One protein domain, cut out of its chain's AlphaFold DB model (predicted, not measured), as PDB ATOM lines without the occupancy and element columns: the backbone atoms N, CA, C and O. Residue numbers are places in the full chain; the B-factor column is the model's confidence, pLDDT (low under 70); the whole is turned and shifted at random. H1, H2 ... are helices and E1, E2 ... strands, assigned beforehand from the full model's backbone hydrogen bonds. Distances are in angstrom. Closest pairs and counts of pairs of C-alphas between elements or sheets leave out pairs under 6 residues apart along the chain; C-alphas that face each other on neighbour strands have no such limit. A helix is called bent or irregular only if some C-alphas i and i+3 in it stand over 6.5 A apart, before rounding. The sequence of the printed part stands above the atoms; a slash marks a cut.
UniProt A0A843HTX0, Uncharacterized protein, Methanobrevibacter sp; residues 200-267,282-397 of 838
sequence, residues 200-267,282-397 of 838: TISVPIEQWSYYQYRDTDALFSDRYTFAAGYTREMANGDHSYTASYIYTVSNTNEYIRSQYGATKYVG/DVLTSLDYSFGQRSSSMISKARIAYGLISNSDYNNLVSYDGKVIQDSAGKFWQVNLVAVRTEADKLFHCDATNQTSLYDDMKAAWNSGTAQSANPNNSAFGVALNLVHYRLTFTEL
ATOM      1  N   THR A 200     -52.205  14.929 -32.281       87.56
ATOM      2  CA  THR A 200     -52.238  13.558 -31.765       87.56
ATOM      3  C   THR A 200     -51.025  13.334 -30.877       87.56
ATOM      4  O   THR A 200     -49.889  13.545 -31.309       87.56
ATOM      5  N   ILE A 201     -51.255  12.897 -29.641       90.88
ATOM      6  CA  ILE A 201     -50.191  12.527 -28.705       90.88
ATOM      7  C   ILE A 201     -50.163  11.009 -28.518       90.88
ATOM      8  O   ILE A 201     -51.191  10.348 -28.420       90.88
ATOM      9  N   SER A 202     -48.962  10.437 -28.448       90.81
ATOM     10  CA  SER A 202     -48.770   8.983 -28.323       90.81
ATOM     11  C   SER A 202     -48.868   8.465 -26.882       90.81
ATOM     12  O   SER A 202     -48.447   7.342 -26.608       90.81
ATOM     13  N   VAL A 203     -49.371   9.280 -25.954       91.75
ATOM     14  CA  VAL A 203     -49.488   8.974 -24.520       91.75
ATOM     15  C   VAL A 203     -50.872   9.386 -23.999       91.75
ATOM     16  O   VAL A 203     -51.531  10.200 -24.651       91.75
ATOM     17  N   PRO A 204     -51.331   8.861 -22.847       91.94
ATOM     18  CA  PRO A 204     -52.519   9.374 -22.163       91.94
ATOM     19  C   PRO A 204     -52.361  10.857 -21.812       91.94
ATOM     20  O   PRO A 204     -51.234  11.308 -21.570       91.94
ATOM     21  N   ILE A 205     -53.468  11.608 -21.744       91.00
ATOM     22  CA  ILE A 205     -53.420  13.056 -21.486       91.00
ATOM     23  C   ILE A 205     -52.680  13.375 -20.180       91.00
ATOM     24  O   ILE A 205     -51.909  14.328 -20.137       91.00
ATOM     25  N   GLU A 206     -52.807  12.526 -19.156       91.06
ATOM     26  CA  GLU A 206     -52.173  12.697 -17.844       91.06
ATOM     27  C   GLU A 206     -50.645  12.567 -17.884       91.06
ATOM     28  O   GLU A 206     -49.953  13.010 -16.968       91.06
ATOM     29  N   GLN A 207     -50.108  11.943 -18.935       91.56
ATOM     30  CA  GLN A 207     -48.672  11.766 -19.161       91.56
ATOM     31  C   GLN A 207     -48.107  12.778 -20.162       91.56
ATOM     32  O   GLN A 207     -46.908  12.759 -20.454       91.56
ATOM     33  N   TRP A 208     -48.945  13.660 -20.711       92.38
ATOM     34  CA  TRP A 208     -48.492  14.706 -21.614       92.38
ATOM     35  C   TRP A 208     -47.628  15.730 -20.866       92.38
ATOM     36  O   TRP A 208     -47.948  16.141 -19.753       92.38
ATOM     37  N   SER A 209     -46.533  16.185 -21.482       88.88
ATOM     38  CA  SER A 209     -45.526  17.042 -20.829       88.88
ATOM     39  C   SER A 209     -46.078  18.364 -20.286       88.88
ATOM     40  O   SER A 209     -45.498  18.945 -19.370       88.88
ATOM     41  N   TYR A 210     -47.195  18.840 -20.837       90.38
ATOM     42  CA  TYR A 210     -47.858  20.076 -20.424       90.38
ATOM     43  C   TYR A 210     -49.034  19.838 -19.462       90.38
ATOM     44  O   TYR A 210     -49.553  20.797 -18.897       90.38
ATOM     45  N   TYR A 211     -49.416  18.582 -19.198       89.56
ATOM     46  CA  TYR A 211     -50.518  18.248 -18.290       89.56
ATOM     47  C   TYR A 211     -50.273  18.704 -16.851       89.56
ATOM     48  O   TYR A 211     -51.203  19.096 -16.154       89.56
ATOM     49  N   GLN A 212     -49.009  18.734 -16.423       88.50
ATOM     50  CA  GLN A 212     -48.610  19.268 -15.117       88.50
ATOM     51  C   GLN A 212     -49.133  20.693 -14.862       88.50
ATOM     52  O   GLN A 212     -49.400  21.052 -13.712       88.50
ATOM     53  N   TYR A 213     -49.346  21.481 -15.925       89.19
ATOM     54  CA  TYR A 213     -49.852  22.849 -15.826       89.19
ATOM     55  C   TYR A 213     -51.367  22.950 -15.601       89.19
ATOM     56  O   TYR A 213     -51.919  24.048 -15.596       89.19
ATOM     57  N   ARG A 214     -52.044  21.810 -15.406       84.56
ATOM     58  CA  ARG A 214     -53.414  21.739 -14.890       84.56
ATOM     59  C   ARG A 214     -53.490  22.167 -13.427       84.56
ATOM     60  O   ARG A 214     -54.336  22.978 -13.056       84.56
ATOM     61  N   ASP A 215     -52.591  21.613 -12.617       81.94
ATOM     62  CA  ASP A 215     -52.608  21.752 -11.157       81.94
ATOM     63  C   ASP A 215     -51.512  22.700 -10.647       81.94
ATOM     64  O   ASP A 215     -51.580  23.181  -9.514       81.94
ATOM     65  N   THR A 216     -50.508  22.995 -11.478       83.75
ATOM     66  CA  THR A 216     -49.402  23.907 -11.154       83.75
ATOM     67  C   THR A 216     -49.313  25.044 -12.166       83.75
ATOM     68  O   THR A 216     -49.515  24.836 -13.356       83.75
ATOM     69  N   ASP A 217     -49.022  26.265 -11.717       86.06
ATOM     70  CA  ASP A 217     -48.912  27.397 -12.641       86.06
ATOM     71  C   ASP A 217     -47.597  27.333 -13.424       86.06
ATOM     72  O   ASP A 217     -46.513  27.209 -12.846       86.06
ATOM     73  N   ALA A 218     -47.682  27.484 -14.743       87.94
ATOM     74  CA  ALA A 218     -46.529  27.736 -15.586       87.94
ATOM     75  C   ALA A 218     -46.132  29.212 -15.432       87.94
ATOM     76  O   ALA A 218     -46.852  30.118 -15.860       87.94
ATOM     77  N   LEU A 219     -44.993  29.458 -14.787       88.31
ATOM     78  CA  LEU A 219     -44.501  30.808 -14.524       88.31
ATOM     79  C   LEU A 219     -43.663  31.302 -15.697       88.31
ATOM     80  O   LEU A 219     -42.649  30.695 -16.039       88.31
ATOM     81  N   PHE A 220     -44.039  32.432 -16.280       87.62
ATOM     82  CA  PHE A 220     -43.277  33.064 -17.351       87.62
ATOM     83  C   PHE A 220     -42.988  34.527 -17.028       87.62
ATOM     84  O   PHE A 220     -43.779  35.202 -16.375       87.62
ATOM     85  N   SER A 221     -41.848  35.016 -17.508       85.12
ATOM     86  CA  SER A 221     -41.510  36.435 -17.502       85.12
ATOM     87  C   SER A 221     -40.812  36.794 -18.807       85.12
ATOM     88  O   SER A 221     -39.863  36.126 -19.231       85.12
ATOM     89  N   ASP A 222     -41.266  37.878 -19.424       80.94
ATOM     90  CA  ASP A 222     -40.587  38.567 -20.516       80.94
ATOM     91  C   ASP A 222     -39.703  39.726 -20.011       80.94
ATOM     92  O   ASP A 222     -38.840  40.200 -20.756       80.94
ATOM     93  N   ARG A 223     -39.859  40.143 -18.743       79.94
ATOM     94  CA  ARG A 223     -39.165  41.288 -18.131       79.94
ATOM     95  C   ARG A 223     -38.303  40.889 -16.934       79.94
ATOM     96  O   ARG A 223     -38.793  40.417 -15.906       79.94
ATOM     97  N   TYR A 224     -37.010  41.159 -17.059       80.81
ATOM     98  CA  TYR A 224     -35.989  40.886 -16.057       80.81
ATOM     99  C   TYR A 224     -35.271  42.181 -15.702       80.81
ATOM    100  O   TYR A 224     -34.583  42.748 -16.551       80.81
ATOM    101  N   THR A 225     -35.379  42.594 -14.441       80.31
ATOM    102  CA  THR A 225     -34.650  43.739 -13.897       80.31
ATOM    103  C   THR A 225     -33.616  43.247 -12.895       80.31
ATOM    104  O   THR A 225     -33.958  42.718 -11.841       80.31
ATOM    105  N   PHE A 226     -32.340  43.431 -13.205       79.50
ATOM    106  CA  PHE A 226     -31.220  43.092 -12.333       79.50
ATOM    107  C   PHE A 226     -30.789  44.336 -11.568       79.50
ATOM    108  O   PHE A 226     -30.431  45.340 -12.173       79.50
ATOM    109  N   ALA A 227     -30.812  44.268 -10.244       75.75
ATOM    110  CA  ALA A 227     -30.376  45.313  -9.339       75.75
ATOM    111  C   ALA A 227     -29.060  44.921  -8.651       75.75
ATOM    112  O   ALA A 227     -28.876  43.785  -8.216       75.75
ATOM    113  N   ALA A 228     -28.146  45.869  -8.511       73.50
ATOM    114  CA  ALA A 228     -26.929  45.727  -7.730       73.50
ATOM    115  C   ALA A 228     -26.783  46.941  -6.815       73.50
ATOM    116  O   ALA A 228     -26.613  48.070  -7.273       73.50
ATOM    117  N   GLY A 229     -26.895  46.701  -5.515       69.06
ATOM    118  CA  GLY A 229     -26.689  47.677  -4.464       69.06
ATOM    119  C   GLY A 229     -25.291  47.552  -3.869       69.06
ATOM    120  O   GLY A 229     -24.846  46.435  -3.626       69.06
ATOM    121  N   TYR A 230     -24.613  48.653  -3.557       65.94
ATOM    122  CA  TYR A 230     -23.487  48.629  -2.618       65.94
ATOM    123  C   TYR A 230     -23.582  49.781  -1.634       65.94
ATOM    124  O   TYR A 230     -24.071  50.865  -1.958       65.94
ATOM    125  N   THR A 231     -23.074  49.539  -0.434       62.00
ATOM    126  CA  THR A 231     -22.994  50.551   0.610       62.00
ATOM    127  C   THR A 231     -21.533  50.860   0.901       62.00
ATOM    128  O   THR A 231     -20.748  49.957   1.194       62.00
ATOM    129  N   ARG A 232     -21.152  52.135   0.804       62.25
ATOM    130  CA  ARG A 232     -19.805  52.611   1.126       62.25
ATOM    131  C   ARG A 232     -19.845  53.455   2.386       62.25
ATOM    132  O   ARG A 232     -20.572  54.446   2.447       62.25
ATOM    133  N   GLU A 233     -19.004  53.092   3.345       61.41
ATOM    134  CA  GLU A 233     -18.653  53.987   4.437       61.41
ATOM    135  C   GLU A 233     -17.574  54.967   3.962       61.41
ATOM    136  O   GLU A 233     -16.529  54.570   3.440       61.41
ATOM    137  N   MET A 234     -17.844  56.261   4.087       62.16
ATOM    138  CA  MET A 234     -16.888  57.332   3.831       62.16
ATOM    139  C   MET A 234     -16.539  57.991   5.161       62.16
ATOM    140  O   MET A 234     -17.431  58.321   5.939       62.16
ATOM    141  N   ALA A 235     -15.253  58.211   5.413       57.72
ATOM    142  CA  ALA A 235     -14.793  59.017   6.536       57.72
ATOM    143  C   ALA A 235     -14.347  60.385   6.010       57.72
ATOM    144  O   ALA A 235     -13.538  60.453   5.084       57.72
ATOM    145  N   ASN A 236     -14.868  61.468   6.587       59.03
ATOM    146  CA  ASN A 236     -14.363  62.820   6.339       59.03
ATOM    147  C   ASN A 236     -14.134  63.515   7.686       59.03
ATOM    148  O   ASN A 236     -15.080  63.993   8.319       59.03
ATOM    149  N   GLY A 237     -12.881  63.508   8.146       71.00
ATOM    150  CA  GLY A 237     -12.524  63.918   9.506       71.00
ATOM    151  C   GLY A 237     -13.145  62.993  10.561       71.00
ATOM    152  O   GLY A 237     -13.122  61.777  10.400       71.00
ATOM    153  N   ASP A 238     -13.743  63.577  11.605       61.44
ATOM    154  CA  ASP A 238     -14.346  62.863  12.748       61.44
ATOM    155  C   ASP A 238     -15.746  62.265  12.473       61.44
ATOM    156  O   ASP A 238     -16.429  61.820  13.394       61.44
ATOM    157  N   HIS A 239     -16.204  62.261  11.217       58.56
ATOM    158  CA  HIS A 239     -17.545  61.802  10.838       58.56
ATOM    159  C   HIS A 239     -17.485  60.598   9.892       58.56
ATOM    160  O   HIS A 239     -16.775  60.638   8.882       58.56
ATOM    161  N   SER A 240     -18.282  59.563  10.185       59.97
ATOM    162  CA  SER A 240     -18.574  58.449   9.277       59.97
ATOM    163  C   SER A 240     -19.901  58.677   8.543       59.97
ATOM    164  O   SER A 240     -20.893  59.110   9.129       59.97
ATOM    165  N   TYR A 241     -19.921  58.395   7.241       61.53
ATOM    166  CA  TYR A 241     -21.097  58.494   6.376       61.53
ATOM    167  C   TYR A 241     -21.334  57.164   5.684       61.53
ATOM    168  O   TYR A 241     -20.384  56.560   5.201       61.53
ATOM    169  N   THR A 242     -22.589  56.756   5.555       58.25
ATOM    170  CA  THR A 242     -22.975  55.546   4.829       58.25
ATOM    171  C   THR A 242     -23.765  55.959   3.588       58.25
ATOM    172  O   THR A 242     -24.858  56.506   3.701       58.25
ATOM    173  N   ALA A 243     -23.203  55.738   2.399       58.44
ATOM    174  CA  ALA A 243     -23.875  55.997   1.126       58.44
ATOM    175  C   ALA A 243     -24.240  54.671   0.454       58.44
ATOM    176  O   ALA A 243     -23.359  53.833   0.248       58.44
ATOM    177  N   SER A 244     -25.514  54.490   0.104       61.31
ATOM    178  CA  SER A 244     -26.006  53.314  -0.619       61.31
ATOM    179  C   SER A 244     -26.328  53.685  -2.065       61.31
ATOM    180  O   SER A 244     -27.037  54.654  -2.332       61.31
ATOM    181  N   TYR A 245     -25.802  52.905  -3.003       62.69
ATOM    182  CA  TYR A 245     -25.990  53.093  -4.439       62.69
ATOM    183  C   TYR A 245     -26.675  51.860  -5.004       62.69
ATOM    184  O   TYR A 245     -26.176  50.764  -4.770       62.69
ATOM    185  N   ILE A 246     -27.773  52.031  -5.746       67.81
ATOM    186  CA  ILE A 246     -28.485  50.943  -6.429       67.81
ATOM    187  C   ILE A 246     -28.414  51.183  -7.937       67.81
ATOM    188  O   ILE A 246     -28.854  52.216  -8.442       67.81
ATOM    189  N   TYR A 247     -27.861  50.211  -8.650       69.31
ATOM    190  CA  TYR A 247     -27.794  50.168 -10.102       69.31
ATOM    191  C   TYR A 247     -28.801  49.140 -10.623       69.31
ATOM    192  O   TYR A 247     -28.868  48.046 -10.073       69.31
ATOM    193  N   THR A 248     -29.596  49.481 -11.641       69.31
ATOM    194  CA  THR A 248     -30.628  48.595 -12.206       69.31
ATOM    195  C   THR A 248     -30.491  48.471 -13.722       69.31
ATOM    196  O   THR A 248     -30.286  49.470 -14.407       69.31
ATOM    197  N   VAL A 249     -30.622  47.248 -14.243       70.12
ATOM    198  CA  VAL A 249     -30.597  46.932 -15.682       70.12
ATOM    199  C   VAL A 249     -31.814  46.099 -16.034       70.12
ATOM    200  O   VAL A 249     -31.994  45.022 -15.470       70.12
ATOM    201  N   SER A 250     -32.613  46.577 -16.986       72.31
ATOM    202  CA  SER A 250     -33.725  45.825 -17.571       72.31
ATOM    203  C   SER A 250     -33.329  45.229 -18.924       72.31
ATOM    204  O   SER A 250     -32.522  45.805 -19.654       72.31
ATOM    205  N   ASN A 251     -33.905  44.080 -19.277       71.81
ATOM    206  CA  ASN A 251     -33.806  43.502 -20.622       71.81
ATOM    207  C   ASN A 251     -34.764  44.159 -21.639       71.81
ATOM    208  O   ASN A 251     -34.616  43.944 -22.842       71.81
ATOM    209  N   THR A 252     -35.739  44.946 -21.180       61.00
ATOM    210  CA  THR A 252     -36.495  45.874 -22.027       61.00
ATOM    211  C   THR A 252     -35.697  47.171 -22.095       61.00
ATOM    212  O   THR A 252     -35.252  47.659 -21.063       61.00
ATOM    213  N   ASN A 253     -35.488  47.743 -23.281       52.34
ATOM    214  CA  ASN A 253     -34.675  48.955 -23.514       52.34
ATOM    215  C   ASN A 253     -35.178  50.246 -22.797       52.34
ATOM    216  O   ASN A 253     -34.843  51.359 -23.203       52.34
ATOM    217  N   GLU A 254     -35.997  50.134 -21.750       45.69
ATOM    218  CA  GLU A 254     -36.505  51.227 -20.930       45.69
ATOM    219  C   GLU A 254     -35.544  51.539 -19.770       45.69
ATOM    220  O   GLU A 254     -35.552  50.895 -18.729       45.69
ATOM    221  N   TYR A 255     -34.735  52.577 -19.983       46.31
ATOM    222  CA  TYR A 255     -34.263  53.552 -18.990       46.31
ATOM    223  C   TYR A 255     -33.729  53.032 -17.634       46.31
ATOM    224  O   TYR A 255     -34.468  52.788 -16.682       46.31
ATOM    225  N   ILE A 256     -32.400  53.059 -17.503       47.03
ATOM    226  CA  ILE A 256     -31.660  52.982 -16.237       47.03
ATOM    227  C   ILE A 256     -32.093  54.155 -15.336       47.03
ATOM    228  O   ILE A 256     -31.809  55.315 -15.639       47.03
ATOM    229  N   ARG A 257     -32.769  53.885 -14.212       46.09
ATOM    230  CA  ARG A 257     -32.923  54.863 -13.119       46.09
ATOM    231  C   ARG A 257     -32.004  54.463 -11.974       46.09
ATOM    232  O   ARG A 257     -32.313  53.548 -11.215       46.09
ATOM    233  N   SER A 258     -30.899  55.182 -11.804       47.69
ATOM    234  CA  SER A 258     -30.197  55.208 -10.524       47.69
ATOM    235  C   SER A 258     -31.060  55.981  -9.521       47.69
ATOM    236  O   SER A 258     -31.242  57.192  -9.631       47.69
ATOM    237  N   GLN A 259     -31.661  55.281  -8.557       44.06
ATOM    238  CA  GLN A 259     -32.268  55.938  -7.398       44.06
ATOM    239  C   GLN A 259     -31.188  56.152  -6.334       44.06
ATOM    240  O   GLN A 259     -30.528  55.206  -5.904       44.06
ATOM    241  N   TYR A 260     -31.005  57.410  -5.929       45.97
ATOM    242  CA  TYR A 260     -30.038  57.820  -4.913       45.97
ATOM    243  C   TYR A 260     -30.732  57.963  -3.560       45.97
ATOM    244  O   TYR A 260     -31.617  58.801  -3.401       45.97
ATOM    245  N   GLY A 261     -30.297  57.178  -2.574       45.22
ATOM    246  CA  GLY A 261     -30.667  57.349  -1.172       45.22
ATOM    247  C   GLY A 261     -29.409  57.506  -0.325       45.22
ATOM    248  O   GLY A 261     -28.746  56.523  -0.015       45.22
ATOM    249  N   ALA A 262     -29.057  58.740   0.039       44.50
ATOM    250  CA  ALA A 262     -27.999  59.001   1.011       44.50
ATOM    251  C   ALA A 262     -28.636  59.344   2.361       44.50
ATOM    252  O   ALA A 262     -29.229  60.412   2.520       44.50
ATOM    253  N   THR A 263     -28.517  58.451   3.341       43.66
ATOM    254  CA  THR A 263     -29.025  58.694   4.696       43.66
ATOM    255  C   THR A 263     -27.891  59.243   5.555       43.66
ATOM    256  O   THR A 263     -26.929  58.545   5.866       43.66
ATOM    257  N   LYS A 264     -27.978  60.520   5.938       43.38
ATOM    258  CA  LYS A 264     -26.985  61.175   6.797       43.38
ATOM    259  C   LYS A 264     -27.306  60.925   8.274       43.38
ATOM    260  O   LYS A 264     -28.280  61.475   8.777       43.38
ATOM    261  N   TYR A 265     -26.441  60.203   8.986       41.53
ATOM    262  CA  TYR A 265     -26.360  60.273  10.448       41.53
ATOM    263  C   TYR A 265     -25.090  61.025  10.836       41.53
ATOM    264  O   TYR A 265     -24.014  60.457  10.955       41.53
ATOM    265  N   VAL A 266     -25.222  62.334  11.024       42.47
ATOM    266  CA  VAL A 266     -24.287  63.095  11.859       42.47
ATOM    267  C   VAL A 266     -24.989  63.248  13.203       42.47
ATOM    268  O   VAL A 266     -26.217  63.326  13.226       42.47
ATOM    269  N   GLY A 267     -24.247  63.226  14.312       49.25
ATOM    270  CA  GLY A 267     -24.798  63.438  15.655       49.25
ATOM    271  C   GLY A 267     -25.777  64.628  15.739       49.25
ATOM    272  O   GLY A 267     -25.870  65.439  14.814       49.25
ATOM    273  N   ASP A 282     -17.892  56.989 -16.842       68.94
ATOM    274  CA  ASP A 282     -17.125  55.812 -17.257       68.94
ATOM    275  C   ASP A 282     -17.484  54.535 -16.473       68.94
ATOM    276  O   ASP A 282     -17.529  53.457 -17.060       68.94
ATOM    277  N   VAL A 283     -17.793  54.642 -15.171       69.25
ATOM    278  CA  VAL A 283     -18.158  53.499 -14.305       69.25
ATOM    279  C   VAL A 283     -19.569  52.996 -14.606       69.25
ATOM    280  O   VAL A 283     -19.833  51.797 -14.562       69.25
ATOM    281  N   LEU A 284     -20.493  53.909 -14.915       68.38
ATOM    282  CA  LEU A 284     -21.846  53.529 -15.327       68.38
ATOM    283  C   LEU A 284     -21.809  52.849 -16.700       68.38
ATOM    284  O   LEU A 284     -22.395  51.786 -16.868       68.38
ATOM    285  N   THR A 285     -21.020  53.389 -17.631       72.81
ATOM    286  CA  THR A 285     -20.847  52.812 -18.973       72.81
ATOM    287  C   THR A 285     -20.206  51.418 -18.925       72.81
ATOM    288  O   THR A 285     -20.601  50.518 -19.669       72.81
ATOM    289  N   SER A 286     -19.231  51.190 -18.038       74.25
ATOM    290  CA  SER A 286     -18.599  49.874 -17.871       74.25
ATOM    291  C   SER A 286     -19.504  48.856 -17.172       74.25
ATOM    292  O   SER A 286     -19.430  47.662 -17.488       74.25
ATOM    293  N   LEU A 287     -20.366  49.296 -16.248       74.56
ATOM    294  CA  LEU A 287     -21.413  48.463 -15.650       74.56
ATOM    295  C   LEU A 287     -22.486  48.097 -16.681       74.56
ATOM    296  O   LEU A 287     -22.783  46.910 -16.805       74.56
ATOM    297  N   ASP A 288     -22.963  49.054 -17.481       73.75
ATOM    298  CA  ASP A 288     -23.910  48.817 -18.586       73.75
ATOM    299  C   ASP A 288     -23.358  47.767 -19.552       73.75
ATOM    300  O   ASP A 288     -24.025  46.781 -19.875       73.75
ATOM    301  N   TYR A 289     -22.096  47.923 -19.954       79.88
ATOM    302  CA  TYR A 289     -21.425  46.966 -20.825       79.88
ATOM    303  C   TYR A 289     -21.291  45.578 -20.176       79.88
ATOM    304  O   TYR A 289     -21.571  44.559 -20.811       79.88
ATOM    305  N   SER A 290     -20.893  45.518 -18.903       80.25
ATOM    306  CA  SER A 290     -20.666  44.257 -18.184       80.25
ATOM    307  C   SER A 290     -21.955  43.477 -17.914       80.25
ATOM    308  O   SER A 290     -21.994  42.260 -18.120       80.25
ATOM    309  N   PHE A 291     -23.014  44.161 -17.474       79.25
ATOM    310  CA  PHE A 291     -24.334  43.564 -17.278       79.25
ATOM    311  C   PHE A 291     -24.974  43.202 -18.622       79.25
ATOM    312  O   PHE A 291     -25.540  42.115 -18.744       79.25
ATOM    313  N   GLY A 292     -24.803  44.033 -19.655       76.00
ATOM    314  CA  GLY A 292     -25.254  43.750 -21.017       76.00
ATOM    315  C   GLY A 292     -24.660  42.455 -21.579       76.00
ATOM    316  O   GLY A 292     -25.409  41.580 -22.015       76.00
ATOM    317  N   GLN A 293     -23.339  42.271 -21.475       81.06
ATOM    318  CA  GLN A 293     -22.639  41.065 -21.953       81.06
ATOM    319  C   GLN A 293     -23.070  39.775 -21.238       81.06
ATOM    320  O   GLN A 293     -22.961  38.681 -21.792       81.06
ATOM    321  N   ARG A 294     -23.553  39.881 -19.994       81.88
ATOM    322  CA  ARG A 294     -23.958  38.731 -19.166       81.88
ATOM    323  C   ARG A 294     -25.470  38.541 -19.081       81.88
ATOM    324  O   ARG A 294     -25.911  37.542 -18.514       81.88
ATOM    325  N   SER A 295     -26.255  39.450 -19.658       80.25
ATOM    326  CA  SER A 295     -27.720  39.493 -19.555       80.25
ATOM    327  C   SER A 295     -28.382  38.159 -19.906       80.25
ATOM    328  O   SER A 295     -29.136  37.628 -19.098       80.25
ATOM    329  N   SER A 296     -28.024  37.538 -21.032       80.25
ATOM    330  CA  SER A 296     -28.575  36.239 -21.450       80.25
ATOM    331  C   SER A 296     -28.298  35.107 -20.452       80.25
ATOM    332  O   SER A 296     -29.172  34.277 -20.197       80.25
ATOM    333  N   SER A 297     -27.100  35.077 -19.856       84.94
ATOM    334  CA  SER A 297     -26.736  34.086 -18.831       84.94
ATOM    335  C   SER A 297     -27.502  34.331 -17.531       84.94
ATOM    336  O   SER A 297     -28.071  33.400 -16.961       84.94
ATOM    337  N   MET A 298     -27.593  35.594 -17.103       84.38
ATOM    338  CA  MET A 298     -28.350  35.985 -15.912       84.38
ATOM    339  C   MET A 298     -29.846  35.694 -16.068       84.38
ATOM    340  O   MET A 298     -30.454  35.163 -15.145       84.38
ATOM    341  N   ILE A 299     -30.436  35.943 -17.241       83.00
ATOM    342  CA  ILE A 299     -31.832  35.594 -17.553       83.00
ATOM    343  C   ILE A 299     -32.039  34.078 -17.473       83.00
ATOM    344  O   ILE A 299     -32.978  33.623 -16.824       83.00
ATOM    345  N   SER A 300     -31.153  33.284 -18.083       84.12
ATOM    346  CA  SER A 300     -31.231  31.817 -18.035       84.12
ATOM    347  C   SER A 300     -31.160  31.283 -16.599       84.12
ATOM    348  O   SER A 300     -31.979  30.465 -16.180       84.12
ATOM    349  N   LYS A 301     -30.232  31.806 -15.795       85.75
ATOM    350  CA  LYS A 301     -30.073  31.406 -14.392       85.75
ATOM    351  C   LYS A 301     -31.206  31.904 -13.501       85.75
ATOM    352  O   LYS A 301     -31.611  31.177 -12.599       85.75
ATOM    353  N   ALA A 302     -31.752  33.089 -13.774       81.50
ATOM    354  CA  ALA A 302     -32.971  33.561 -13.132       81.50
ATOM    355  C   ALA A 302     -34.127  32.599 -13.431       81.50
ATOM    356  O   ALA A 302     -34.772  32.133 -12.502       81.50
ATOM    357  N   ARG A 303     -34.334  32.187 -14.687       82.69
ATOM    358  CA  ARG A 303     -35.381  31.205 -15.026       82.69
ATOM    359  C   ARG A 303     -35.282  29.933 -14.195       82.69
ATOM    360  O   ARG A 303     -36.277  29.526 -13.612       82.69
ATOM    361  N   ILE A 304     -34.083  29.369 -14.073       83.25
ATOM    362  CA  ILE A 304     -33.850  28.172 -13.255       83.25
ATOM    363  C   ILE A 304     -34.145  28.447 -11.774       83.25
ATOM    364  O   ILE A 304     -34.829  27.655 -11.134       83.25
ATOM    365  N   ALA A 305     -33.664  29.570 -11.234       78.94
ATOM    366  CA  ALA A 305     -33.831  29.916  -9.822       78.94
ATOM    367  C   ALA A 305     -35.301  30.111  -9.407       78.94
ATOM    368  O   ALA A 305     -35.649  29.804  -8.270       78.94
ATOM    369  N   TYR A 306     -36.159  30.584 -10.317       77.38
ATOM    370  CA  TYR A 306     -37.584  30.823 -10.048       77.38
ATOM    371  C   TYR A 306     -38.520  29.778 -10.662       77.38
ATOM    372  O   TYR A 306     -39.734  29.962 -10.617       77.38
ATOM    373  N   GLY A 307     -37.984  28.703 -11.251       83.25
ATOM    374  CA  GLY A 307     -38.799  27.685 -11.918       83.25
ATOM    375  C   GLY A 307     -39.622  28.241 -13.085       83.25
ATOM    376  O   GLY A 307     -40.736  27.780 -13.320       83.25
ATOM    377  N   LEU A 308     -39.103  29.252 -13.791       87.31
ATOM    378  CA  LEU A 308     -39.776  29.816 -14.957       87.31
ATOM    379  C   LEU A 308     -39.652  28.873 -16.148       87.31
ATOM    380  O   LEU A 308     -38.582  28.313 -16.406       87.31
ATOM    381  N   ILE A 309     -40.721  28.775 -16.927       89.12
ATOM    382  CA  ILE A 309     -40.719  28.019 -18.175       89.12
ATOM    383  C   ILE A 309     -39.841  28.696 -19.236       89.12
ATOM    384  O   ILE A 309     -39.571  29.903 -19.205       89.12
ATOM    385  N   SER A 310     -39.372  27.904 -20.200       86.06
ATOM    386  CA  SER A 310     -38.585  28.416 -21.322       86.06
ATOM    387  C   SER A 310     -39.451  29.226 -22.302       86.06
ATOM    388  O   SER A 310     -40.671  29.099 -22.320       86.06
ATOM    389  N   ASN A 311     -38.828  30.032 -23.176       82.94
ATOM    390  CA  ASN A 311     -39.576  30.726 -24.240       82.94
ATOM    391  C   ASN A 311     -40.242  29.729 -25.197       82.94
ATOM    392  O   ASN A 311     -41.328  29.996 -25.694       82.94
ATOM    393  N   SER A 312     -39.589  28.595 -25.466       85.62
ATOM    394  CA  SER A 312     -40.162  27.531 -26.289       85.62
ATOM    395  C   SER A 312     -41.375  26.896 -25.621       85.62
ATOM    396  O   SER A 312     -42.383  26.712 -26.287       85.62
ATOM    397  N   ASP A 313     -41.320  26.629 -24.314       86.94
ATOM    398  CA  ASP A 313     -42.461  26.064 -23.585       86.94
ATOM    399  C   ASP A 313     -43.612  27.054 -23.480       86.94
ATOM    400  O   ASP A 313     -44.759  26.661 -23.647       86.94
ATOM    401  N   TYR A 314     -43.312  28.336 -23.279       86.94
ATOM    402  CA  TYR A 314     -44.308  29.399 -23.340       86.94
ATOM    403  C   TYR A 314     -44.982  29.467 -24.717       86.94
ATOM    404  O   TYR A 314     -46.205  29.419 -24.804       86.94
ATOM    405  N   ASN A 315     -44.200  29.510 -25.800       86.00
ATOM    406  CA  ASN A 315     -44.746  29.542 -27.157       86.00
ATOM    407  C   ASN A 315     -45.585  28.291 -27.462       86.00
ATOM    408  O   ASN A 315     -46.631  28.403 -28.096       86.00
ATOM    409  N   ASN A 316     -45.156  27.122 -26.980       87.81
ATOM    410  CA  ASN A 316     -45.911  25.881 -27.114       87.81
ATOM    411  C   ASN A 316     -47.231  25.955 -26.333       87.81
ATOM    412  O   ASN A 316     -48.278  25.696 -26.916       87.81
ATOM    413  N   LEU A 317     -47.210  26.378 -25.063       87.19
ATOM    414  CA  LEU A 317     -48.417  26.563 -24.248       87.19
ATOM    415  C   LEU A 317     -49.432  27.490 -24.920       87.19
ATOM    416  O   LEU A 317     -50.604  27.138 -25.012       87.19
ATOM    417  N   VAL A 318     -48.979  28.635 -25.434       83.06
ATOM    418  CA  VAL A 318     -49.838  29.583 -26.160       83.06
ATOM    419  C   VAL A 318     -50.371  28.975 -27.458       83.06
ATOM    420  O   VAL A 318     -51.525  29.196 -27.806       83.06
ATOM    421  N   SER A 319     -49.574  28.172 -28.168       85.19
ATOM    422  CA  SER A 319     -50.020  27.515 -29.404       85.19
ATOM    423  C   SER A 319     -51.080  26.426 -29.193       85.19
ATOM    424  O   SER A 319     -51.756  26.053 -30.151       85.19
ATOM    425  N   TYR A 320     -51.216  25.915 -27.965       85.06
ATOM    426  CA  TYR A 320     -52.205  24.895 -27.611       85.06
ATOM    427  C   TYR A 320     -53.546  25.473 -27.160       85.06
ATOM    428  O   TYR A 320     -54.491  24.707 -26.989       85.06
ATOM    429  N   ASP A 321     -53.651  26.788 -26.975       83.75
ATOM    430  CA  ASP A 321     -54.902  27.410 -26.556       83.75
ATOM    431  C   ASP A 321     -56.012  27.197 -27.603       83.75
ATOM    432  O   ASP A 321     -55.829  27.451 -28.798       83.75
ATOM    433  N   GLY A 322     -57.149  26.665 -27.154       71.06
ATOM    434  CA  GLY A 322     -58.301  26.303 -27.978       71.06
ATOM    435  C   GLY A 322     -58.123  25.052 -28.849       71.06
ATOM    436  O   GLY A 322     -59.013  24.752 -29.644       71.06
ATOM    437  N   LYS A 323     -57.003  24.322 -28.743       80.38
ATOM    438  CA  LYS A 323     -56.712  23.143 -29.577       80.38
ATOM    439  C   LYS A 323     -57.341  21.862 -29.039       80.38
ATOM    440  O   LYS A 323     -57.454  21.669 -27.827       80.38
ATOM    441  N   VAL A 324     -57.689  20.959 -29.959       82.12
ATOM    442  CA  VAL A 324     -58.192  19.618 -29.637       82.12
ATOM    443  C   VAL A 324     -57.075  18.584 -29.760       82.12
ATOM    444  O   VAL A 324     -56.476  18.409 -30.825       82.12
ATOM    445  N   ILE A 325     -56.817  17.871 -28.667       86.44
ATOM    446  CA  ILE A 325     -55.804  16.819 -28.573       86.44
ATOM    447  C   ILE A 325     -56.480  15.452 -28.563       86.44
ATOM    448  O   ILE A 325     -57.378  15.221 -27.760       86.44
ATOM    449  N   GLN A 326     -56.008  14.530 -29.402       87.81
ATOM    450  CA  GLN A 326     -56.333  13.110 -29.288       87.81
ATOM    451  C   GLN A 326     -55.225  12.379 -28.532       87.81
ATOM    452  O   GLN A 326     -54.055  12.448 -28.927       87.81
ATOM    453  N   ASP A 327     -55.594  11.678 -27.463       89.94
ATOM    454  CA  ASP A 327     -54.670  10.863 -26.678       89.94
ATOM    455  C   ASP A 327     -54.465   9.452 -27.257       89.94
ATOM    456  O   ASP A 327     -55.123   9.029 -28.211       89.94
ATOM    457  N   SER A 328     -53.548   8.682 -26.663       88.75
ATOM    458  CA  SER A 328     -53.276   7.305 -27.099       88.75
ATOM    459  C   SER A 328     -54.453   6.334 -26.928       88.75
ATOM    460  O   SER A 328     -54.420   5.245 -27.497       88.75
ATOM    461  N   ALA A 329     -55.450   6.682 -26.107       82.69
ATOM    462  CA  ALA A 329     -56.662   5.893 -25.893       82.69
ATOM    463  C   ALA A 329     -57.781   6.254 -26.889       82.69
ATOM    464  O   ALA A 329     -58.846   5.641 -26.845       82.69
ATOM    465  N   GLY A 330     -57.530   7.209 -27.792       77.56
ATOM    466  CA  GLY A 330     -58.491   7.690 -28.778       77.56
ATOM    467  C   GLY A 330     -59.402   8.803 -28.265       77.56
ATOM    468  O   GLY A 330     -60.189   9.313 -29.055       77.56
ATOM    469  N   LYS A 331     -59.269   9.224 -27.000       82.00
ATOM    470  CA  LYS A 331     -60.109  10.272 -26.412       82.00
ATOM    471  C   LYS A 331     -59.680  11.650 -26.892       82.00
ATOM    472  O   LYS A 331     -58.487  11.914 -27.055       82.00
ATOM    473  N   PHE A 332     -60.655  12.538 -27.042       80.56
ATOM    474  CA  PHE A 332     -60.435  13.925 -27.430       80.56
ATOM    475  C   PHE A 332     -60.501  14.849 -26.211       80.56
ATOM    476  O   PHE A 332     -61.352  14.693 -25.339       80.56
ATOM    477  N   TRP A 333     -59.604  15.827 -26.161       81.56
ATOM    478  CA  TRP A 333     -59.477  16.779 -25.062       81.56
ATOM    479  C   TRP A 333     -59.350  18.190 -25.622       81.56
ATOM    480  O   TRP A 333     -58.468  18.440 -26.444       81.56
ATOM    481  N   GLN A 334     -60.185  19.123 -25.168       81.62
ATOM    482  CA  GLN A 334     -59.984  20.544 -25.450       81.62
ATOM    483  C   GLN A 334     -59.034  21.142 -24.416       81.62
ATOM    484  O   GLN A 334     -59.224  20.957 -23.209       81.62
ATOM    485  N   VAL A 335     -58.029  21.870 -24.893       84.25
ATOM    486  CA  VAL A 335     -57.067  22.585 -24.054       84.25
ATOM    487  C   VAL A 335     -57.369  24.077 -24.116       84.25
ATOM    488  O   VAL A 335     -57.400  24.647 -25.200       84.25
ATOM    489  N   ASN A 336     -57.562  24.717 -22.964       82.94
ATOM    490  CA  ASN A 336     -57.673  26.178 -22.872       82.94
ATOM    491  C   ASN A 336     -56.600  26.731 -21.931       82.94
ATOM    492  O   ASN A 336     -56.309  26.135 -20.889       82.94
ATOM    493  N   LEU A 337     -56.022  27.871 -22.296       83.00
ATOM    494  CA  LEU A 337     -55.007  28.582 -21.532       83.00
ATOM    495  C   LEU A 337     -55.657  29.716 -20.733       83.00
ATOM    496  O   LEU A 337     -56.202  30.667 -21.281       83.00
ATOM    497  N   VAL A 338     -55.547  29.653 -19.411       80.62
ATOM    498  CA  VAL A 338     -56.046  30.685 -18.501       80.62
ATOM    499  C   VAL A 338     -54.861  31.464 -17.935       80.62
ATOM    500  O   VAL A 338     -54.004  30.900 -17.254       80.62
ATOM    501  N   ALA A 339     -54.815  32.775 -18.185       76.31
ATOM    502  CA  ALA A 339     -53.881  33.682 -17.521       76.31
ATOM    503  C   ALA A 339     -54.481  34.134 -16.181       76.31
ATOM    504  O   ALA A 339     -55.501  34.821 -16.150       76.31
ATOM    505  N   VAL A 340     -53.879  33.720 -15.064       61.88
ATOM    506  CA  VAL A 340     -54.522  33.827 -13.741       61.88
ATOM    507  C   VAL A 340     -54.170  35.137 -13.026       61.88
ATOM    508  O   VAL A 340     -55.053  35.745 -12.422       61.88
ATOM    509  N   ARG A 341     -52.908  35.596 -13.078       62.09
ATOM    510  CA  ARG A 341     -52.437  36.840 -12.427       62.09
ATOM    511  C   ARG A 341     -51.156  37.394 -13.054       62.09
ATOM    512  O   ARG A 341     -50.307  36.630 -13.511       62.09
ATOM    513  N   THR A 342     -51.001  38.715 -12.956       59.88
ATOM    514  CA  THR A 342     -49.724  39.430 -13.087       59.88
ATOM    515  C   THR A 342     -49.292  39.862 -11.683       59.88
ATOM    516  O   THR A 342     -49.906  40.758 -11.104       59.88
ATOM    517  N   GLU A 343     -48.294  39.210 -11.084       57.91
ATOM    518  CA  GLU A 343     -47.684  39.718  -9.844       57.91
ATOM    519  C   GLU A 343     -46.567  40.704 -10.211       57.91
ATOM    520  O   GLU A 343     -45.652  40.366 -10.966       57.91
ATOM    521  N   ALA A 344     -46.646  41.928  -9.682       54.88
ATOM    522  CA  ALA A 344     -45.592  42.926  -9.825       54.88
ATOM    523  C   ALA A 344     -44.426  42.637  -8.859       54.88
ATOM    524  O   ALA A 344     -44.642  42.389  -7.675       54.88
ATOM    525  N   ASP A 345     -43.206  42.698  -9.401       58.31
ATOM    526  CA  ASP A 345     -41.900  42.796  -8.740       58.31
ATOM    527  C   ASP A 345     -41.679  41.912  -7.499       58.31
ATOM    528  O   ASP A 345     -41.615  42.388  -6.362       58.31
ATOM    529  N   LYS A 346     -41.411  40.615  -7.701       59.62
ATOM    530  CA  LYS A 346     -40.691  39.845  -6.669       59.62
ATOM    531  C   LYS A 346     -39.227  40.265  -6.662       59.62
ATOM    532  O   LYS A 346     -38.467  39.817  -7.512       59.62
ATOM    533  N   LEU A 347     -38.840  41.108  -5.700       63.00
ATOM    534  CA  LEU A 347     -37.442  41.443  -5.432       63.00
ATOM    535  C   LEU A 347     -36.795  40.326  -4.613       63.00
ATOM    536  O   LEU A 347     -37.096  40.141  -3.432       63.00
ATOM    537  N   PHE A 348     -35.872  39.598  -5.222       66.06
ATOM    538  CA  PHE A 348     -35.099  38.579  -4.521       66.06
ATOM    539  C   PHE A 348     -33.711  39.101  -4.229       66.06
ATOM    540  O   PHE A 348     -33.077  39.653  -5.120       66.06
ATOM    541  N   HIS A 349     -33.235  38.900  -3.007       67.44
ATOM    542  CA  HIS A 349     -31.883  39.270  -2.622       67.44
ATOM    543  C   HIS A 349     -30.981  38.054  -2.824       67.44
ATOM    544  O   HIS A 349     -31.173  37.024  -2.179       67.44
ATOM    545  N   CYS A 350     -30.015  38.154  -3.730       65.69
ATOM    546  CA  CYS A 350     -28.918  37.205  -3.794       65.69
ATOM    547  C   CYS A 350     -27.747  37.767  -2.980       65.69
ATOM    548  O   CYS A 350     -27.126  38.772  -3.329       65.69
ATOM    549  N   ASP A 351     -27.493  37.126  -1.844       63.69
ATOM    550  CA  ASP A 351     -26.430  37.467  -0.910       63.69
ATOM    551  C   ASP A 351     -25.361  36.362  -0.871       63.69
ATOM    552  O   ASP A 351     -25.487  35.298  -1.483       63.69
ATOM    553  N   ALA A 352     -24.276  36.614  -0.139       58.59
ATOM    554  CA  ALA A 352     -23.180  35.658   0.013       58.59
ATOM    555  C   ALA A 352     -23.583  34.360   0.747       58.59
ATOM    556  O   ALA A 352     -22.802  33.404   0.744       58.59
ATOM    557  N   THR A 353     -24.764  34.333   1.369       56.72
ATOM    558  CA  THR A 353     -25.337  33.217   2.130       56.72
ATOM    559  C   THR A 353     -26.168  32.278   1.247       56.72
ATOM    560  O   THR A 353     -26.147  31.071   1.472       56.72
ATOM    561  N   ASN A 354     -26.805  32.800   0.193       59.09
ATOM    562  CA  ASN A 354     -27.572  32.065  -0.819       59.09
ATOM    563  C   ASN A 354     -26.853  32.067  -2.185       59.09
ATOM    564  O   ASN A 354     -27.426  32.494  -3.191       59.09
ATOM    565  N   GLN A 355     -25.590  31.610  -2.226       61.72
ATOM    566  CA  GLN A 355     -24.748  31.551  -3.436       61.72
ATOM    567  C   GLN A 355     -25.384  30.697  -4.541       61.72
ATOM    568  O   GLN A 355     -25.135  29.501  -4.677       61.72
ATOM    569  N   THR A 356     -26.221  31.330  -5.351       69.00
ATOM    570  CA  THR A 356     -26.755  30.759  -6.581       69.00
ATOM    571  C   THR A 356     -25.804  31.066  -7.730       69.00
ATOM    572  O   THR A 356     -25.091  32.068  -7.724       69.00
ATOM    573  N   SER A 357     -25.840  30.258  -8.786       79.31
ATOM    574  CA  SER A 357     -25.085  30.551 -10.010       79.31
ATOM    575  C   SER A 357     -25.425  31.930 -10.608       79.31
ATOM    576  O   SER A 357     -24.617  32.487 -11.355       79.31
ATOM    577  N   LEU A 358     -26.614  32.473 -10.298       82.12
ATOM    578  CA  LEU A 358     -27.060  33.825 -10.642       82.12
ATOM    579  C   LEU A 358     -26.295  34.903  -9.858       82.12
ATOM    580  O   LEU A 358     -25.851  35.879 -10.460       82.12
ATOM    581  N   TYR A 359     -26.090  34.705  -8.551       81.25
ATOM    582  CA  TYR A 359     -25.264  35.584  -7.715       81.25
ATOM    583  C   TYR A 359     -23.847  35.716  -8.279       81.25
ATOM    584  O   TYR A 359     -23.337  36.828  -8.406       81.25
ATOM    585  N   ASP A 360     -23.233  34.600  -8.680       83.00
ATOM    586  CA  ASP A 360     -21.876  34.606  -9.234       83.00
ATOM    587  C   ASP A 360     -21.780  35.405 -10.538       83.00
ATOM    588  O   ASP A 360     -20.806  36.131 -10.741       83.00
ATOM    589  N   ASP A 361     -22.796  35.332 -11.404       83.38
ATOM    590  CA  ASP A 361     -22.823  36.117 -12.643       83.38
ATOM    591  C   ASP A 361     -23.027  37.604 -12.383       83.38
ATOM    592  O   ASP A 361     -22.351  38.421 -13.012       83.38
ATOM    593  N   MET A 362     -23.910  37.959 -11.447       81.88
ATOM    594  CA  MET A 362     -24.139  39.350 -11.056       81.88
ATOM    595  C   MET A 362     -22.903  39.943 -10.372       81.88
ATOM    596  O   MET A 362     -22.483  41.052 -10.699       81.88
ATOM    597  N   LYS A 363     -22.247  39.175  -9.497       82.69
ATOM    598  CA  LYS A 363     -20.980  39.546  -8.860       82.69
ATOM    599  C   LYS A 363     -19.850  39.672  -9.878       82.69
ATOM    600  O   LYS A 363     -19.045  40.596  -9.784       82.69
ATOM    601  N   ALA A 364     -19.780  38.780 -10.863       83.12
ATOM    602  CA  ALA A 364     -18.797  38.869 -11.935       83.12
ATOM    603  C   ALA A 364     -19.038  40.091 -12.836       83.12
ATOM    604  O   ALA A 364     -18.070  40.768 -13.175       83.12
ATOM    605  N   ALA A 365     -20.299  40.395 -13.177       81.50
ATOM    606  CA  ALA A 365     -20.680  41.596 -13.926       81.50
ATOM    607  C   ALA A 365     -20.321  42.879 -13.160       81.50
ATOM    608  O   ALA A 365     -19.786  43.829 -13.728       81.50
ATOM    609  N   TRP A 366     -20.554  42.881 -11.848       81.25
ATOM    610  CA  TRP A 366     -20.182  43.977 -10.962       81.25
ATOM    611  C   TRP A 366     -18.666  44.192 -10.912       81.25
ATOM    612  O   TRP A 366     -18.175  45.293 -11.159       81.25
ATOM    613  N   ASN A 367     -17.911  43.118 -10.666       80.94
ATOM    614  CA  ASN A 367     -16.455  43.169 -10.560       80.94
ATOM    615  C   ASN A 367     -15.771  43.564 -11.877       80.94
ATOM    616  O   ASN A 367     -14.700  44.164 -11.833       80.94
ATOM    617  N   SER A 368     -16.352  43.234 -13.037       79.38
ATOM    618  CA  SER A 368     -15.814  43.664 -14.334       79.38
ATOM    619  C   SER A 368     -16.139  45.121 -14.664       79.38
ATOM    620  O   SER A 368     -15.381  45.750 -15.399       79.38
ATOM    621  N   GLY A 369     -17.239  45.661 -14.125       70.69
ATOM    622  CA  GLY A 369     -17.654  47.046 -14.344       70.69
ATOM    623  C   GLY A 369     -16.958  48.053 -13.426       70.69
ATOM    624  O   GLY A 369     -16.650  49.159 -13.863       70.69
ATOM    625  N   THR A 370     -16.658  47.704 -12.172       66.50
ATOM    626  CA  THR A 370     -16.058  48.652 -11.217       66.50
ATOM    627  C   THR A 370     -14.553  48.438 -11.049       66.50
ATOM    628  O   THR A 370     -14.117  47.411 -10.529       66.50
ATOM    629  N   ALA A 371     -13.737  49.432 -11.402       55.03
ATOM    630  CA  ALA A 371     -12.315  49.434 -11.070       55.03
ATOM    631  C   ALA A 371     -12.105  49.604  -9.540       55.03
ATOM    632  O   ALA A 371     -12.160  50.703  -8.996       55.03
ATOM    633  N   GLN A 372     -11.889  48.488  -8.837       54.22
ATOM    634  CA  GLN A 372     -11.094  48.345  -7.598       54.22
ATOM    635  C   GLN A 372     -11.356  49.243  -6.357       54.22
ATOM    636  O   GLN A 372     -10.438  49.429  -5.562       54.22
ATOM    637  N   SER A 373     -12.561  49.757  -6.078       51.72
ATOM    638  CA  SER A 373     -12.768  50.505  -4.807       51.72
ATOM    639  C   SER A 373     -14.027  50.196  -3.993       51.72
ATOM    640  O   SER A 373     -14.151  50.685  -2.870       51.72
ATOM    641  N   ALA A 374     -14.921  49.333  -4.476       54.44
ATOM    642  CA  ALA A 374     -16.043  48.835  -3.682       54.44
ATOM    643  C   ALA A 374     -15.713  47.432  -3.157       54.44
ATOM    644  O   ALA A 374     -15.406  46.542  -3.943       54.44
ATOM    645  N   ASN A 375     -15.753  47.228  -1.837       54.84
ATOM    646  CA  ASN A 375     -15.623  45.895  -1.249       54.84
ATOM    647  C   ASN A 375     -16.886  45.084  -1.610       54.84
ATOM    648  O   ASN A 375     -17.958  45.396  -1.087       54.84
ATOM    649  N   PRO A 376     -16.797  44.061  -2.483       52.94
ATOM    650  CA  PRO A 376     -17.970  43.342  -2.989       52.94
ATOM    651  C   PRO A 376     -18.677  42.521  -1.904       52.94
ATOM    652  O   PRO A 376     -19.776  42.027  -2.126       52.94
ATOM    653  N   ASN A 377     -18.066  42.372  -0.725       55.50
ATOM    654  CA  ASN A 377     -18.650  41.644   0.398       55.50
ATOM    655  C   ASN A 377     -19.825  42.388   1.063       55.50
ATOM    656  O   ASN A 377     -20.484  41.801   1.912       55.50
ATOM    657  N   ASN A 378     -20.086  43.646   0.681       55.59
ATOM    658  CA  ASN A 378     -21.203  44.462   1.173       55.59
ATOM    659  C   ASN A 378     -22.205  44.840   0.061       55.59
ATOM    660  O   ASN A 378     -22.971  45.796   0.211       55.59
ATOM    661  N   SER A 379     -22.168  44.129  -1.073       61.56
ATOM    662  CA  SER A 379     -23.087  44.354  -2.187       61.56
ATOM    663  C   SER A 379     -24.334  43.479  -2.056       61.56
ATOM    664  O   SER A 379     -24.229  42.263  -1.912       61.56
ATOM    665  N   ALA A 380     -25.514  44.094  -2.130       68.25
ATOM    666  CA  ALA A 380     -26.794  43.401  -2.200       68.25
ATOM    667  C   ALA A 380     -27.213  43.312  -3.667       68.25
ATOM    668  O   ALA A 380     -27.555  44.322  -4.282       68.25
ATOM    669  N   PHE A 381     -27.163  42.121  -4.249       76.56
ATOM    670  CA  PHE A 381     -27.690  41.896  -5.587       76.56
ATOM    671  C   PHE A 381     -29.156  41.498  -5.485       76.56
ATOM    672  O   PHE A 381     -29.561  40.830  -4.532       76.56
ATOM    673  N   GLY A 382     -29.959  41.891  -6.463       75.88
ATOM    674  CA  GLY A 382     -31.310  41.389  -6.552       75.88
ATOM    675  C   GLY A 382     -31.878  41.360  -7.950       75.88
ATOM    676  O   GLY A 382     -31.366  41.992  -8.866       75.88
ATOM    677  N   VAL A 383     -32.935  40.581  -8.125       76.62
ATOM    678  CA  VAL A 383     -33.654  40.489  -9.396       76.62
ATOM    679  C   VAL A 383     -35.117  40.765  -9.128       76.62
ATOM    680  O   VAL A 383     -35.669  40.202  -8.188       76.62
ATOM    681  N   ALA A 384     -35.710  41.634  -9.940       76.88
ATOM    682  CA  ALA A 384     -37.142  41.860 -10.015       76.88
ATOM    683  C   ALA A 384     -37.670  41.290 -11.335       76.88
ATOM    684  O   ALA A 384     -37.075  41.480 -12.401       76.88
ATOM    685  N   LEU A 385     -38.770  40.548 -11.240       77.12
ATOM    686  CA  LEU A 385     -39.422  39.870 -12.353       77.12
ATOM    687  C   LEU A 385     -40.890  40.277 -12.407       77.12
ATOM    688  O   LEU A 385     -41.544  40.331 -11.366       77.12
ATOM    689  N   ASN A 386     -41.405  40.467 -13.621       78.31
ATOM    690  CA  ASN A 386     -42.841  40.512 -13.866       78.31
ATOM    691  C   ASN A 386     -43.320  39.094 -14.200       78.31
ATOM    692  O   ASN A 386     -42.927  38.542 -15.224       78.31
ATOM    693  N   LEU A 387     -44.095  38.480 -13.304       81.25
ATOM    694  CA  LEU A 387     -44.518  37.091 -13.454       81.25
ATOM    695  C   LEU A 387     -45.941  37.014 -13.994       81.25
ATOM    696  O   LEU A 387     -46.873  37.557 -13.397       81.25
ATOM    697  N   VAL A 388     -46.101  36.259 -15.079       82.19
ATOM    698  CA  VAL A 388     -47.397  35.842 -15.609       82.19
ATOM    699  C   VAL A 388     -47.604  34.367 -15.291       82.19
ATOM    700  O   VAL A 388     -46.758  33.526 -15.600       82.19
ATOM    701  N   HIS A 389     -48.734  34.073 -14.653       86.62
ATOM    702  CA  HIS A 389     -49.142  32.720 -14.292       86.62
ATOM    703  C   HIS A 389     -50.077  32.161 -15.358       86.62
ATOM    704  O   HIS A 389     -51.187  32.671 -15.534       86.62
ATOM    705  N   TYR A 390     -49.643  31.098 -16.029       84.19
ATOM    706  CA  TYR A 390     -50.451  30.366 -16.996       84.19
ATOM    707  C   TYR A 390     -50.921  29.039 -16.414       84.19
ATOM    708  O   TYR A 390     -50.126  28.289 -15.849       84.19
ATOM    709  N   ARG A 391     -52.203  28.727 -16.591       85.44
ATOM    710  CA  ARG A 391     -52.788  27.438 -16.225       85.44
ATOM    711  C   ARG A 391     -53.512  26.844 -17.419       85.44
ATOM    712  O   ARG A 391     -54.225  27.561 -18.114       85.44
ATOM    713  N   LEU A 392     -53.342  25.549 -17.645       85.50
ATOM    714  CA  LEU A 392     -54.115  24.827 -18.649       85.50
ATOM    715  C   LEU A 392     -55.355  24.205 -18.016       85.50
ATOM    716  O   LEU A 392     -55.288  23.594 -16.953       85.50
ATOM    717  N   THR A 393     -56.486  24.307 -18.697       83.88
ATOM    718  CA  THR A 393     -57.679  23.521 -18.379       83.88
ATOM    719  C   THR A 393     -57.913  22.504 -19.478       83.88
ATOM    720  O   THR A 393     -57.845  22.848 -20.658       83.88
ATOM    721  N   PHE A 394     -58.199  21.268 -19.074       82.50
ATOM    722  CA  PHE A 394     -58.474  20.148 -19.963       82.50
ATOM    723  C   PHE A 394     -59.933  19.738 -19.806       82.50
ATOM    724  O   PHE A 394     -60.346  19.372 -18.703       82.50
ATOM    725  N   THR A 395     -60.681  19.763 -20.902       78.75
ATOM    726  CA  THR A 395     -62.069  19.292 -20.948       78.75
ATOM    727  C   THR A 395     -62.118  18.034 -21.804       78.75
ATOM    728  O   THR A 395     -61.776  18.091 -22.984       78.75
ATOM    729  N   GLU A 396     -62.492  16.894 -21.213       79.62
ATOM    730  CA  GLU A 396     -62.728  15.658 -21.973       79.62
ATOM    731  C   GLU A 396     -63.933  15.871 -22.889       79.62
ATOM    732  O   GLU A 396     -65.009  16.258 -22.429       79.62
ATOM    733  N   LEU A 397     -63.741  15.637 -24.183       68.75
ATOM    734  CA  LEU A 397     -64.786  15.751 -25.186       68.75
ATOM    735  C   LEU A 397     -65.406  14.365 -25.405       68.75
ATOM    736  O   LEU A 397     -64.671  13.389 -25.587       68.75
TER     737      LEU A 397
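This is residues 200 to 267 and 282 to 397 of the 838 residues of an uncharacterized protein of Methanobrevibacter sp (UniProt A0A843HTX0). Two twisted strand sheets stand end to end in a long rod, joined where E8 of one runs on into E9 of the other. H4 and the arm H2b of the bent helix H2 pack on the sheet E4 E3 E2 E8 E7, which the other arm, H2a, only grazes while packing on H4; H3 covers part of the curled sheet E1 E9 E6 E5, and the short H1 stands beside its strands. The printed part has 184 residues, with four named helices and nine named strands in the order H1 E1 E2 E3 E4 H2 H3 E5 E6 E7 H4 E8 E9; neighbours are antiparallel, but E4 meets E3 only at a point. The class is mixed, helices and strands; the whole is loose, with a radius of gyration of the C-alphas of 22.3 A and spans of 82 by 32 by 31 A.

H1 is residues 211 to 214, beginning at C-alpha 211 (-50.518, 18.248, -18.290), and E1 is 218 to 220. E2, residues 224 to 236, is 38.1 A long, and E3, 239 to 250, 36.4 A; E4 is 259 to 263. By its hydrogen bonds H2, 282 to 305, was assigned as one helix, but it is bent: C-alphas 293 and 296 are 7.7 A apart. Its arms are H2a, 282 to 293, 16.4 A, and H2b, 296 to 305, 14.2 A. H3 is 311 to 319, E5 324 to 326, E6 332 to 343 with 33.7 A, and E7 348 to 350. H4, 357 to 369, is 18.6 A long, E8 is 379 to 385, and E9, 387 to 397, runs 31.7 A to C-alpha 397 (-64.786, 15.751, -25.186).

In the hairpin of E2 and E3, N 230 and O 245 are 2.9 A apart, within hydrogen-bond range; so are N 227 of E2 and O 382 of E8, at 2.7 A. H4 is on this sheet at a height of 9.9 A, its closest C-alphas to E8 being Met 362 and Phe 381, 7.0 A. H2a only grazes the sheet, with residues 284 to 292. H2a and H4 touch at Leu 287 and Gly 369, C-alphas 4.2 A apart, opposite ways at a shallow tilt of 34 degrees, only just short of steep. H4 touches H2b with residues 357 to 362 alone, closest at the C-alphas of Lys 301 and Leu 358, 5.4 A. In the other sheet N 338 of E6 and O 391 of E9 are 2.8 A apart, within range. H3 lies over E1 and E9 at a height of 9.1 A; H1 is at the sheet's level. Every O i to N i+4 pair is within range in H2a, H2b, H3 and H4; H1 is too short for one.

The C-alphas farthest apart, Gly 237 and Gly 330, are 82.1 A apart. Residues 268 to 281 are not printed, and C-alphas 267 and 282 stand 34.6 A apart across that cut. Of the links printed whole, none is long. Mean pLDDT of the printed part is 73.6; 67 residues are under 70, among them 252 to 267 and 340 to 356.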